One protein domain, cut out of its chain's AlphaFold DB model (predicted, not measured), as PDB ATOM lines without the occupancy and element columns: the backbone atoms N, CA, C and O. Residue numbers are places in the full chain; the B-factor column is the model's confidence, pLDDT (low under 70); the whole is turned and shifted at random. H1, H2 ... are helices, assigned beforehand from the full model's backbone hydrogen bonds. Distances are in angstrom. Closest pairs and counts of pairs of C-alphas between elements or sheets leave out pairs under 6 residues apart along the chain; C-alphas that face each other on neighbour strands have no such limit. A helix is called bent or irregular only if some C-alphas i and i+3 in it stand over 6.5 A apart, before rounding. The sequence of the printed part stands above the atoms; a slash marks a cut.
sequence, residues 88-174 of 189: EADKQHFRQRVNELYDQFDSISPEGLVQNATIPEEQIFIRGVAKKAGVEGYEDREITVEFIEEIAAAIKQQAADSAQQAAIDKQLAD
ATOM      1  N   GLU A  88      20.907  -0.603 -28.171       84.44
ATOM      2  CA  GLU A  88      21.555   0.651 -27.752       84.44
ATOM      3  C   GLU A  88      20.705   1.449 -26.752       84.44
ATOM      4  O   GLU A  88      21.252   2.073 -25.843       84.44
ATOM      5  N   ALA A  89      19.375   1.377 -26.864       84.88
ATOM      6  CA  ALA A  89      18.460   1.982 -25.899       84.88
ATOM      7  C   ALA A  89      18.643   1.390 -24.488       84.88
ATOM      8  O   ALA A  89      18.785   2.137 -23.518       84.88
ATOM      9  N   ASP A  90      18.745   0.064 -24.384       84.25
ATOM     10  CA  ASP A  90      18.921  -0.634 -23.105       84.25
ATOM     11  C   ASP A  90      20.287  -0.322 -22.487       84.25
ATOM     12  O   ASP A  90      20.402  -0.101 -21.281       84.25
ATOM     13  N   LYS A  91      21.334  -0.209 -23.317       85.56
ATOM     14  CA  LYS A  91      22.667   0.219 -22.860       85.56
ATOM     15  C   LYS A  91      22.649   1.634 -22.289       85.56
ATOM     16  O   LYS A  91      23.323   1.895 -21.292       85.56
ATOM     17  N   GLN A  92      21.927   2.558 -22.923       88.25
ATOM     18  CA  GLN A  92      21.807   3.932 -22.432       88.25
ATOM     19  C   GLN A  92      21.047   3.979 -21.108       88.25
ATOM     20  O   GLN A  92      21.536   4.598 -20.162       88.25
ATOM     21  N   HIS A  93      19.924   3.266 -21.015       88.12
ATOM     22  CA  HIS A  93      19.156   3.147 -19.778       88.12
ATOM     23  C   HIS A  93      20.006   2.563 -18.642       88.12
ATOM     24  O   HIS A  93      20.061   3.121 -17.547       88.12
ATOM     25  N   PHE A  94      20.758   1.495 -18.926       88.62
ATOM     26  CA  PHE A  94      21.674   0.890 -17.966       88.62
ATOM     27  C   PHE A  94      22.722   1.888 -17.459       88.62
ATOM     28  O   PHE A  94      22.906   2.042 -16.254       88.62
ATOM     29  N   ARG A  95      23.386   2.618 -18.365       89.25
ATOM     30  CA  ARG A  95      24.385   3.634 -17.990       89.25
ATOM     31  C   ARG A  95      23.783   4.752 -17.150       89.25
ATOM     32  O   ARG A  95      24.420   5.193 -16.198       89.25
ATOM     33  N   GLN A  96      22.587   5.212 -17.503       91.12
ATOM     34  CA  GLN A  96      21.892   6.237 -16.736       91.12
ATOM     35  C   GLN A  96      21.614   5.744 -15.316       91.12
ATOM     36  O   GLN A  96      21.960   6.431 -14.358       91.12
ATOM     37  N   ARG A  97      21.095   4.522 -15.176       88.31
ATOM     38  CA  ARG A  97      20.795   3.943 -13.868       88.31
ATOM     39  C   ARG A  97      22.042   3.736 -13.012       88.31
ATOM     40  O   ARG A  97      22.028   4.054 -11.828       88.31
ATOM     41  N   VAL A  98      23.140   3.273 -13.614       91.06
ATOM     42  CA  VAL A  98      24.441   3.164 -12.932       91.06
ATOM     43  C   VAL A  98      24.942   4.533 -12.475       91.06
ATOM     44  O   VAL A  98      25.494   4.635 -11.386       91.06
ATOM     45  N   ASN A  99      24.755   5.589 -13.269       90.06
ATOM     46  CA  ASN A  99      25.145   6.940 -12.865       90.06
ATOM     47  C   ASN A  99      24.307   7.450 -11.689       90.06
ATOM     48  O   ASN A  99      24.884   7.921 -10.717       90.06
ATOM     49  N   GLU A 100      22.985   7.287 -11.744       89.31
ATOM     50  CA  GLU A 100      22.091   7.647 -10.638       89.31
ATOM     51  C   GLU A 100      22.473   6.916  -9.346       89.31
ATOM     52  O   GLU A 100      22.557   7.533  -8.285       89.31
ATOM     53  N   LEU A 101      22.745   5.609  -9.440       87.69
ATOM     54  CA  LEU A 101      23.141   4.800  -8.292       87.69
ATOM     55  C   LEU A 101      24.530   5.190  -7.771       87.69
ATOM     56  O   LEU A 101      24.718   5.240  -6.564       87.69
ATOM     57  N   TYR A 102      25.481   5.500  -8.658       88.50
ATOM     58  CA  TYR A 102      26.817   5.981  -8.291       88.50
ATOM     59  C   TYR A 102      26.743   7.304  -7.515       88.50
ATOM     60  O   TYR A 102      27.405   7.453  -6.493       88.50
ATOM     61  N   ASP A 103      25.903   8.242  -7.956       87.25
ATOM     62  CA  ASP A 103      25.757   9.554  -7.312       87.25
ATOM     63  C   ASP A 103      25.057   9.455  -5.943       87.25
ATOM     64  O   ASP A 103      25.306  10.259  -5.045       87.25
ATOM     65  N   GLN A 104      24.190   8.456  -5.766       86.56
ATOM     66  CA  GLN A 104      23.465   8.196  -4.518       86.56
ATOM     67  C   GLN A 104      24.156   7.164  -3.621       86.56
ATOM     68  O   GLN A 104      23.672   6.906  -2.519       86.56
ATOM     69  N   PHE A 105      25.276   6.584  -4.058       85.88
ATOM     70  CA  PHE A 105      25.874   5.407  -3.427       85.88
ATOM     71  C   PHE A 105      26.263   5.660  -1.966       85.88
ATOM     72  O   PHE A 105      26.010   4.828  -1.104       85.88
ATOM     73  N   ASP A 106      26.780   6.855  -1.672       79.94
ATOM     74  CA  ASP A 106      27.145   7.287  -0.316       79.94
ATOM     75  C   ASP A 106      25.936   7.608   0.585       79.94
ATOM     76  O   ASP A 106      26.082   7.741   1.799       79.94
ATOM     77  N   SER A 107      24.744   7.773   0.004       83.25
ATOM     78  CA  SER A 107      23.520   8.123   0.738       83.25
ATOM     79  C   SER A 107      22.715   6.900   1.183       83.25
ATOM     80  O   SER A 107      21.834   7.028   2.034       83.25
ATOM     81  N   ILE A 108      22.983   5.728   0.605       85.06
ATOM     82  CA  ILE A 108      22.274   4.480   0.898       85.06
ATOM     83  C   ILE A 108      23.138   3.650   1.851       85.06
ATOM     84  O   ILE A 108      24.349   3.552   1.673       85.06
ATOM     85  N   SER A 109      22.531   3.045   2.878       85.44
ATOM     86  CA  SER A 109      23.289   2.176   3.777       85.44
ATOM     87  C   SER A 109      23.747   0.900   3.053       85.44
ATOM     88  O   SER A 109      22.988   0.357   2.237       85.44
ATOM     89  N   PRO A 110      24.947   0.372   3.360       83.56
ATOM     90  CA  PRO A 110      25.444  -0.864   2.761       83.56
ATOM     91  C   PRO A 110      24.464  -2.034   2.898       83.56
ATOM     92  O   PRO A 110      24.237  -2.773   1.944       83.56
ATOM     93  N   GLU A 111      23.796  -2.161   4.046       84.69
ATOM     94  CA  GLU A 111      22.806  -3.213   4.295       84.69
ATOM     95  C   GLU A 111      21.570  -3.072   3.400       84.69
ATOM     96  O   GLU A 111      21.005  -4.075   2.963       84.69
ATOM     97  N   GLY A 112      21.159  -1.836   3.095       82.25
ATOM     98  CA  GLY A 112      20.047  -1.566   2.189       82.25
ATOM     99  C   GLY A 112      20.380  -1.953   0.748       82.25
ATOM    100  O   GLY A 112      19.537  -2.504   0.041       82.25
ATOM    101  N   LEU A 113      21.627  -1.737   0.326       83.25
ATOM    102  CA  LEU A 113      22.098  -2.151  -0.995       83.25
ATOM    103  C   LEU A 113      22.232  -3.677  -1.107       83.25
ATOM    104  O   LEU A 113      21.813  -4.229  -2.121       83.25
ATOM    105  N   VAL A 114      22.713  -4.374  -0.068       86.19
ATOM    106  CA  VAL A 114      22.733  -5.853  -0.050       86.19
ATOM    107  C   VAL A 114      21.316  -6.429  -0.134       86.19
ATOM    108  O   VAL A 114      21.077  -7.359  -0.899       86.19
ATOM    109  N   GLN A 115      20.351  -5.874   0.609       83.25
ATOM    110  CA  GLN A 115      18.964  -6.355   0.563       83.25
ATOM    111  C   GLN A 115      18.333  -6.175  -0.824       83.25
ATOM    112  O   GLN A 115      17.665  -7.082  -1.326       83.25
ATOM    113  N   ASN A 116      18.587  -5.045  -1.483       76.75
ATOM    114  CA  ASN A 116      18.100  -4.806  -2.843       76.75
ATOM    115  C   ASN A 116      18.823  -5.679  -3.886       76.75
ATOM    116  O   ASN A 116      18.213  -6.084  -4.874       76.75
ATOM    117  N   ALA A 117      20.074  -6.073  -3.624       78.06
ATOM    118  CA  ALA A 117      20.858  -6.980  -4.464       78.06
ATOM    119  C   ALA A 117      20.338  -8.432  -4.490       78.06
ATOM    120  O   ALA A 117      20.936  -9.290  -5.136       78.06
ATOM    121  N   THR A 118      19.223  -8.744  -3.823       79.81
ATOM    122  CA  THR A 118      18.595 -10.073  -3.921       79.81
ATOM    123  C   THR A 118      18.018 -10.325  -5.325       79.81
ATOM    124  O   THR A 118      17.872 -11.471  -5.748       79.81
ATOM    125  N   ILE A 119      17.703  -9.259  -6.070       82.50
ATOM    126  CA  ILE A 119      17.182  -9.333  -7.439       82.50
ATOM    127  C   ILE A 119      18.365  -9.353  -8.423       82.50
ATOM    128  O   ILE A 119      19.194  -8.443  -8.365       82.50
ATOM    129  N   PRO A 120      18.447 -10.318  -9.364       81.69
ATOM    130  CA  PRO A 120      19.561 -10.410 -10.314       81.69
ATOM    131  C   PRO A 120      19.825  -9.119 -11.099       81.69
ATOM    132  O   PRO A 120      20.977  -8.767 -11.320       81.69
ATOM    133  N   GLU A 121      18.779  -8.387 -11.482       80.75
ATOM    134  CA  GLU A 121      18.901  -7.109 -12.198       80.75
ATOM    135  C   GLU A 121      19.636  -6.041 -11.371       80.75
ATOM    136  O   GLU A 121      20.521  -5.357 -11.883       80.75
ATOM    137  N   GLU A 122      19.341  -5.955 -10.071       82.44
ATOM    138  CA  GLU A 122      19.971  -5.003  -9.148       82.44
ATOM    139  C   GLU A 122      21.450  -5.325  -8.906       82.44
ATOM    140  O   GLU A 122      22.289  -4.424  -8.803       82.44
ATOM    141  N   GLN A 123      21.814  -6.612  -8.926       86.06
ATOM    142  CA  GLN A 123      23.216  -7.027  -8.846       86.06
ATOM    143  C   GLN A 123      24.044  -6.474 -10.007       86.06
ATOM    144  O   GLN A 123      25.185  -6.050  -9.812       86.06
ATOM    145  N   ILE A 124      23.474  -6.447 -11.216       88.38
ATOM    146  CA  ILE A 124      24.168  -5.951 -12.410       88.38
ATOM    147  C   ILE A 124      24.450  -4.449 -12.267       88.38
ATOM    148  O   ILE A 124      25.537  -3.997 -12.633       88.38
ATOM    149  N   PHE A 125      23.529  -3.671 -11.686       89.44
ATOM    150  CA  PHE A 125      23.759  -2.245 -11.439       89.44
ATOM    151  C   PHE A 125      24.866  -2.009 -10.407       89.44
ATOM    152  O   PHE A 125      25.749  -1.190 -10.663       89.44
ATOM    153  N   ILE A 126      24.894  -2.764  -9.301       89.25
ATOM    154  CA  ILE A 126      25.960  -2.664  -8.285       89.25
ATOM    155  C   ILE A 126      27.325  -3.005  -8.893       89.25
ATOM    156  O   ILE A 126      28.292  -2.269  -8.699       89.25
ATOM    157  N   ARG A 127      27.403  -4.063  -9.710       90.75
ATOM    158  CA  ARG A 127      28.623  -4.404 -10.461       90.75
ATOM    159  C   ARG A 127      29.008  -3.305 -11.456       90.75
ATOM    160  O   ARG A 127      30.187  -3.000 -11.618       90.75
ATOM    161  N   GLY A 128      28.026  -2.664 -12.089       88.88
ATOM    162  CA  GLY A 128      28.235  -1.494 -12.941       88.88
ATOM    163  C   GLY A 128      28.846  -0.307 -12.190       88.88
ATOM    164  O   GLY A 128      29.757   0.343 -12.709       88.88
ATOM    165  N   VAL A 129      28.399  -0.053 -10.956       90.31
ATOM    166  CA  VAL A 129      28.978   0.972 -10.074       90.31
ATOM    167  C   VAL A 129      30.399   0.592  -9.662       90.31
ATOM    168  O   VAL A 129      31.292   1.425  -9.786       90.31
ATOM    169  N   ALA A 130      30.638  -0.662  -9.265       90.50
ATOM    170  CA  ALA A 130      31.969  -1.164  -8.915       90.50
ATOM    171  C   ALA A 130      32.975  -0.974 -10.061       90.50
ATOM    172  O   ALA A 130      34.072  -0.453  -9.856       90.50
ATOM    173  N   LYS A 131      32.559  -1.293 -11.296       92.00
ATOM    174  CA  LYS A 131      33.345  -1.041 -12.509       92.00
ATOM    175  C   LYS A 131      33.672   0.438 -12.689       92.00
ATOM    176  O   LYS A 131      34.799   0.781 -13.034       92.00
ATOM    177  N   LYS A 132      32.685   1.317 -12.491       89.19
ATOM    178  CA  LYS A 132      32.864   2.771 -12.622       89.19
ATOM    179  C   LYS A 132      33.802   3.329 -11.543       89.19
ATOM    180  O   LYS A 132      34.585   4.226 -11.844       89.19
ATOM    181  N   ALA A 133      33.739   2.774 -10.334       87.06
ATOM    182  CA  ALA A 133      34.615   3.097  -9.211       87.06
ATOM    183  C   ALA A 133      36.031   2.498  -9.336       87.06
ATOM    184  O   ALA A 133      36.918   2.877  -8.580       87.06
ATOM    185  N   GLY A 134      36.259   1.583 -10.287       86.94
ATOM    186  CA  GLY A 134      37.568   0.968 -10.524       86.94
ATOM    187  C   GLY A 134      37.923  -0.171  -9.564       86.94
ATOM    188  O   GLY A 134      39.101  -0.481  -9.417       86.94
ATOM    189  N   VAL A 135      36.937  -0.797  -8.917       89.88
ATOM    190  CA  VAL A 135      37.160  -1.962  -8.045       89.88
ATOM    191  C   VAL A 135      37.515  -3.182  -8.895       89.88
ATOM    192  O   VAL A 135      36.801  -3.503  -9.844       89.88
ATOM    193  N   GLU A 136      38.603  -3.881  -8.572       89.12
ATOM    194  CA  GLU A 136      39.039  -5.078  -9.300       89.12
ATOM    195  C   GLU A 136      38.242  -6.331  -8.896       89.12
ATOM    196  O   GLU A 136      37.705  -6.433  -7.794       89.12
ATOM    197  N   GLY A 137      38.137  -7.311  -9.802       87.19
ATOM    198  CA  GLY A 137      37.462  -8.586  -9.513       87.19
ATOM    199  C   GLY A 137      35.948  -8.478  -9.279       87.19
ATOM    200  O   GLY A 137      35.341  -9.396  -8.735       87.19
ATOM    201  N   TYR A 138      35.321  -7.373  -9.690       89.44
ATOM    202  CA  TYR A 138      33.900  -7.087  -9.465       89.44
ATOM    203  C   TYR A 138      32.928  -7.988 -10.254       89.44
ATOM    204  O   TYR A 138      31.726  -7.945 -10.002       89.44
ATOM    205  N   GLU A 139      33.406  -8.761 -11.229       87.81
ATOM    206  CA  GLU A 139      32.562  -9.504 -12.180       87.81
ATOM    207  C   GLU A 139      31.870 -10.702 -11.520       87.81
ATOM    208  O   GLU A 139      30.652 -10.831 -11.635       87.81
ATOM    209  N   ASP A 140      32.618 -11.480 -10.732       86.75
ATOM    210  CA  ASP A 140      32.137 -12.729 -10.119       86.75
ATOM    211  C   ASP A 140      32.040 -12.666  -8.586       86.75
ATOM    212  O   ASP A 140      31.569 -13.604  -7.943       86.75
ATOM    213  N   ARG A 141      32.479 -11.563  -7.968       86.81
ATOM    214  CA  ARG A 141      32.501 -11.428  -6.504       86.81
ATOM    215  C   ARG A 141      31.091 -11.397  -5.915       86.81
ATOM    216  O   ARG A 141      30.172 -10.841  -6.517       86.81
ATOM    217  N   GLU A 142      30.914 -11.996  -4.743       88.81
ATOM    218  CA  GLU A 142      29.643 -11.970  -4.020       88.81
ATOM    219  C   GLU A 142      29.338 -10.555  -3.502       88.81
ATOM    220  O   GLU A 142      30.237  -9.846  -3.044       88.81
ATOM    221  N   ILE A 143      28.073 -10.129  -3.588       87.94
ATOM    222  CA  ILE A 143      27.644  -8.799  -3.131       87.94
ATOM    223  C   ILE A 143      27.397  -8.859  -1.624       87.94
ATOM    224  O   ILE A 143      26.286  -9.094  -1.155       87.94
ATOM    225  N   THR A 144      28.473  -8.671  -0.869       89.94
ATOM    226  CA  THR A 144      28.462  -8.575   0.593       89.94
ATOM    227  C   THR A 144      28.558  -7.118   1.044       89.94
ATOM    228  O   THR A 144      28.882  -6.229   0.256       89.94
ATOM    229  N   VAL A 145      28.310  -6.863   2.332       88.38
ATOM    230  CA  VAL A 145      28.491  -5.527   2.930       88.38
ATOM    231  C   VAL A 145      29.920  -5.022   2.713       88.38
ATOM    232  O   VAL A 145      30.101  -3.902   2.250       88.38
ATOM    233  N   GLU A 146      30.923  -5.876   2.935       89.06
ATOM    234  CA  GLU A 146      32.342  -5.543   2.737       89.06
ATOM    235  C   GLU A 146      32.641  -5.109   1.296       89.06
ATOM    236  O   GLU A 146      33.376  -4.151   1.067       89.06
ATOM    237  N   PHE A 147      32.041  -5.781   0.307       91.12
ATOM    238  CA  PHE A 147      32.203  -5.408  -1.097       91.12
ATOM    239  C   PHE A 147      31.598  -4.031  -1.396       91.12
ATOM    240  O   PHE A 147      32.173  -3.242  -2.141       91.12
ATOM    241  N   ILE A 148      30.455  -3.709  -0.794       89.50
ATOM    242  CA  ILE A 148      29.799  -2.409  -0.970       89.50
ATOM    243  C   ILE A 148      30.591  -1.291  -0.289       89.50
ATOM    244  O   ILE A 148      30.739  -0.209  -0.856       89.50
ATOM    245  N   GLU A 149      31.150  -1.553   0.889       89.00
ATOM    246  CA  GLU A 149      32.052  -0.623   1.571       89.00
ATOM    247  C   GLU A 149      33.327  -0.364   0.760       89.00
ATOM    248  O   GLU A 149      33.775   0.780   0.670       89.00
ATOM    249  N   GLU A 150      33.876  -1.392   0.112       89.19
ATOM    250  CA  GLU A 150      35.020  -1.266  -0.795       89.19
ATOM    251  C   GLU A 150      34.693  -0.377  -2.002       89.19
ATOM    252  O   GLU A 150      35.478   0.508  -2.349       89.19
ATOM    253  N   ILE A 151      33.503  -0.533  -2.592       89.75
ATOM    254  CA  ILE A 151      33.026   0.353  -3.662       89.75
ATOM    255  C   ILE A 151      32.910   1.795  -3.154       89.75
ATOM    256  O   ILE A 151      33.412   2.712  -3.801       89.75
ATOM    257  N   ALA A 152      32.294   2.016  -1.991       87.81
ATOM    258  CA  ALA A 152      32.147   3.356  -1.419       87.81
ATOM    259  C   ALA A 152      33.509   4.008  -1.113       87.81
ATOM    260  O   ALA A 152      33.711   5.202  -1.357       87.81
ATOM    261  N   ALA A 153      34.475   3.229  -0.618       87.69
ATOM    262  CA  ALA A 153      35.841   3.690  -0.396       87.69
ATOM    263  C   ALA A 153      36.533   4.074  -1.715       87.69
ATOM    264  O   ALA A 153      37.134   5.149  -1.795       87.69
ATOM    265  N   ALA A 154      36.392   3.250  -2.757       87.69
ATOM    266  CA  ALA A 154      36.945   3.518  -4.081       87.69
ATOM    267  C   ALA A 154      36.355   4.792  -4.711       87.69
ATOM    268  O   ALA A 154      37.100   5.620  -5.233       87.69
ATOM    269  N   ILE A 155      35.041   5.014  -4.582       88.38
ATOM    270  CA  ILE A 155      34.372   6.243  -5.045       88.38
ATOM    271  C   ILE A 155      34.975   7.483  -4.368       88.38
ATOM    272  O   ILE A 155      35.324   8.459  -5.039       88.38
ATOM    273  N   LYS A 156      35.153   7.447  -3.041       86.06
ATOM    274  CA  LYS A 156      35.737   8.563  -2.279       86.06
ATOM    275  C   LYS A 156      37.187   8.833  -2.660       86.06
ATOM    276  O   LYS A 156      37.576   9.995  -2.788       86.06
ATOM    277  N   GLN A 157      37.975   7.780  -2.854       86.19
ATOM    278  CA  GLN A 157      39.363   7.906  -3.283       86.19
ATOM    279  C   GLN A 157      39.453   8.522  -4.684       86.19
ATOM    280  O   GLN A 157      40.170   9.498  -4.877       86.19
ATOM    281  N   GLN A 158      38.638   8.049  -5.627       83.38
ATOM    282  CA  GLN A 158      38.589   8.581  -6.989       83.38
ATOM    283  C   GLN A 158      38.176  10.063  -7.025       83.38
ATOM    284  O   GLN A 158      38.731  10.853  -7.795       83.38
ATOM    285  N   ALA A 159      37.234  10.474  -6.168       80.25
ATOM    286  CA  ALA A 159      36.857  11.877  -6.016       80.25
ATOM    287  C   ALA A 159      38.012  12.734  -5.460       80.25
ATOM    288  O   ALA A 159      38.240  13.848  -5.938       80.25
ATOM    289  N   ALA A 160      38.762  12.213  -4.483       79.00
ATOM    290  CA  ALA A 160      39.925  12.890  -3.914       79.00
ATOM    291  C   ALA A 160      41.071  13.028  -4.930       79.00
ATOM    292  O   ALA A 160      41.638  14.114  -5.066       79.00
ATOM    293  N   ASP A 161      41.361  11.970  -5.685       78.75
ATOM    294  CA  ASP A 161      42.411  11.949  -6.707       78.75
ATOM    295  C   ASP A 161      42.082  12.912  -7.860       78.75
ATOM    296  O   ASP A 161      42.929  13.695  -8.296       78.75
ATOM    297  N   SER A 162      40.817  12.946  -8.295       78.06
ATOM    298  CA  SER A 162      40.330  13.902  -9.299       78.06
ATOM    299  C   SER A 162      40.455  15.358  -8.826       78.06
ATOM    300  O   SER A 162      40.894  16.234  -9.577       78.06
ATOM    301  N   ALA A 163      40.142  15.632  -7.555       74.75
ATOM    302  CA  ALA A 163      40.292  16.964  -6.974       74.75
ATOM    303  C   ALA A 163      41.764  17.404  -6.875       74.75
ATOM    304  O   ALA A 163      42.076  18.571  -7.133       74.75
ATOM    305  N   GLN A 164      42.674  16.485  -6.534       72.56
ATOM    306  CA  GLN A 164      44.114  16.755  -6.520       72.56
ATOM    307  C   GLN A 164      44.643  17.046  -7.925       72.56
ATOM    308  O   GLN A 164      45.354  18.036  -8.110       72.56
ATOM    309  N   GLN A 165      44.245  16.257  -8.924       71.38
ATOM    310  CA  GLN A 165      44.649  16.478 -10.311       71.38
ATOM    311  C   GLN A 165      44.153  17.835 -10.832       71.38
ATOM    312  O   GLN A 165      44.936  18.608 -11.378       71.38
ATOM    313  N   ALA A 166      42.896  18.197 -10.557       73.94
ATOM    314  CA  ALA A 166      42.352  19.504 -10.930       73.94
ATOM    315  C   ALA A 166      43.083  20.682 -10.251       73.94
ATOM    316  O   ALA A 166      43.176  21.773 -10.821       73.94
ATOM    317  N   ALA A 167      43.602  20.491  -9.033       72.12
ATOM    318  CA  ALA A 167      44.413  21.495  -8.349       72.12
ATOM    319  C   ALA A 167      45.812  21.632  -8.975       72.12
ATOM    320  O   ALA A 167      46.291  22.754  -9.144       72.12
ATOM    321  N   ILE A 168      46.439  20.515  -9.355       75.00
ATOM    322  CA  ILE A 168      47.731  20.487 -10.057       75.00
ATOM    323  C   ILE A 168      47.606  21.153 -11.434       75.00
ATOM    324  O   ILE A 168      48.408  22.025 -11.769       75.00
ATOM    325  N   ASP A 169      46.560  20.827 -12.192       76.25
ATOM    326  CA  ASP A 169      46.311  21.400 -13.518       76.25
ATOM    327  C   ASP A 169      46.079  22.919 -13.447       76.25
ATOM    328  O   ASP A 169      46.591  23.669 -14.279       76.25
ATOM    329  N   LYS A 170      45.391  23.410 -12.403       73.44
ATOM    330  CA  LYS A 170      45.249  24.856 -12.143       73.44
ATOM    331  C   LYS A 170      46.578  25.532 -11.800       73.44
ATOM    332  O   LYS A 170      46.814  26.646 -12.253       73.44
ATOM    333  N   GLN A 171      47.448  24.883 -11.026       70.38
ATOM    334  CA  GLN A 171      48.777  25.423 -10.704       70.38
ATOM    335  C   GLN A 171      49.713  25.453 -11.920       70.38
ATOM    336  O   GLN A 171      50.559  26.337 -12.016       70.38
ATOM    337  N   LEU A 172      49.559  24.511 -12.854       71.88
ATOM    338  CA  LEU A 172      50.318  24.467 -14.106       71.88
ATOM    339  C   LEU A 172      49.796  25.464 -15.153       71.88
ATOM    340  O   LEU A 172      50.574  25.931 -15.984       71.88
ATOM    341  N   ALA A 173      48.507  25.813 -15.107       71.88
ATOM    342  CA  ALA A 173      47.883  26.779 -16.011       71.88
ATOM    343  C   ALA A 173      48.184  28.258 -15.675       71.88
ATOM    344  O   ALA A 173      48.038  29.099 -16.559       71.88
ATOM    345  N   ASP A 174      48.645  28.578 -14.455       57.31
ATOM    346  CA  ASP A 174      49.012  29.941 -14.015       57.31
ATOM    347  C   ASP A 174      50.545  30.114 -13.831       57.31
ATOM    348  O   ASP A 174      51.069  30.046 -12.713       57.31
TER     349      ASP A 174
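AT A GLANCE: This is residues 88 to 174 of the 189 residues of an uncharacterized protein of Chitinophaga sancti (UniProt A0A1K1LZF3). A small helical body has two helix ends sticking out of it: residues 88 to 93 of H1, and residues 160 to 174, mostly the far part of the long helix H4, which makes much of the length. In the body H3 crosses H1 and meets H4 with its last residues, 129 to 133, which pack on residues 151 to 158 of H4, while short H2 packs on residues 145 to 149 of H4. You have 87 residues with four named helices, H1 to H4 in order, and no named strand; the class is all helix. The whole is only just loose, close to compact, with a radius of gyration of the C-alphas of 14.9 A and spans of 51 by 33 by 24 A.

HOW THE PARTS SIT: Start with H1, residues 88 to 107; its residues 94 to 102 touch residues 125 to 129 of H3, residues 120 to 133, closest at the C-alphas of Val 98 and Phe 125, 5.7 A, about perpendicular at 72 degrees, only just. H2, residues 110 to 116, touches residues 145 to 149 of H4, residues 145 to 173, closest at the C-alphas of Pro 110 and Val 145, 5.6 A, at a steep tilt of 63 degrees, opposite ways. Residues 129 to 133 of H3 touch residues 151 to 158 of H4, closest at the C-alphas of Ala 133 and Ile 155, 5.2 A, the same way at a shallow tilt of 32 degrees, only just short of steep. The packing is mostly crossed, only just: 1 of these 3 pairs is at a shallow tilt. H1 and H2 are apart. Each O i to N i+4 pair is within hydrogen-bond range in H2, H3 and H4, and 14 of 16 are in H1.

IN THESE COORDINATES: Find C-alpha 88 at (21.555, 0.651, -27.752); from there H1 runs 29.5 A to residue 107, irregular where C-alphas 103 and 106 are 7.5 A apart. H2 spans 10.0 A and H3 20.3 A. H4 runs 42.2 A from residue 145 to C-alpha 173 at (47.883, 26.779, -16.011).

THE WHOLE: The C-alphas of Thr 118 and Asp 174, the two farthest apart, are 51.3 A apart. The printed part has no cut; the link from H3 to H4 is long, 11 residues. Residue 174 alone is under 70 in pLDDT.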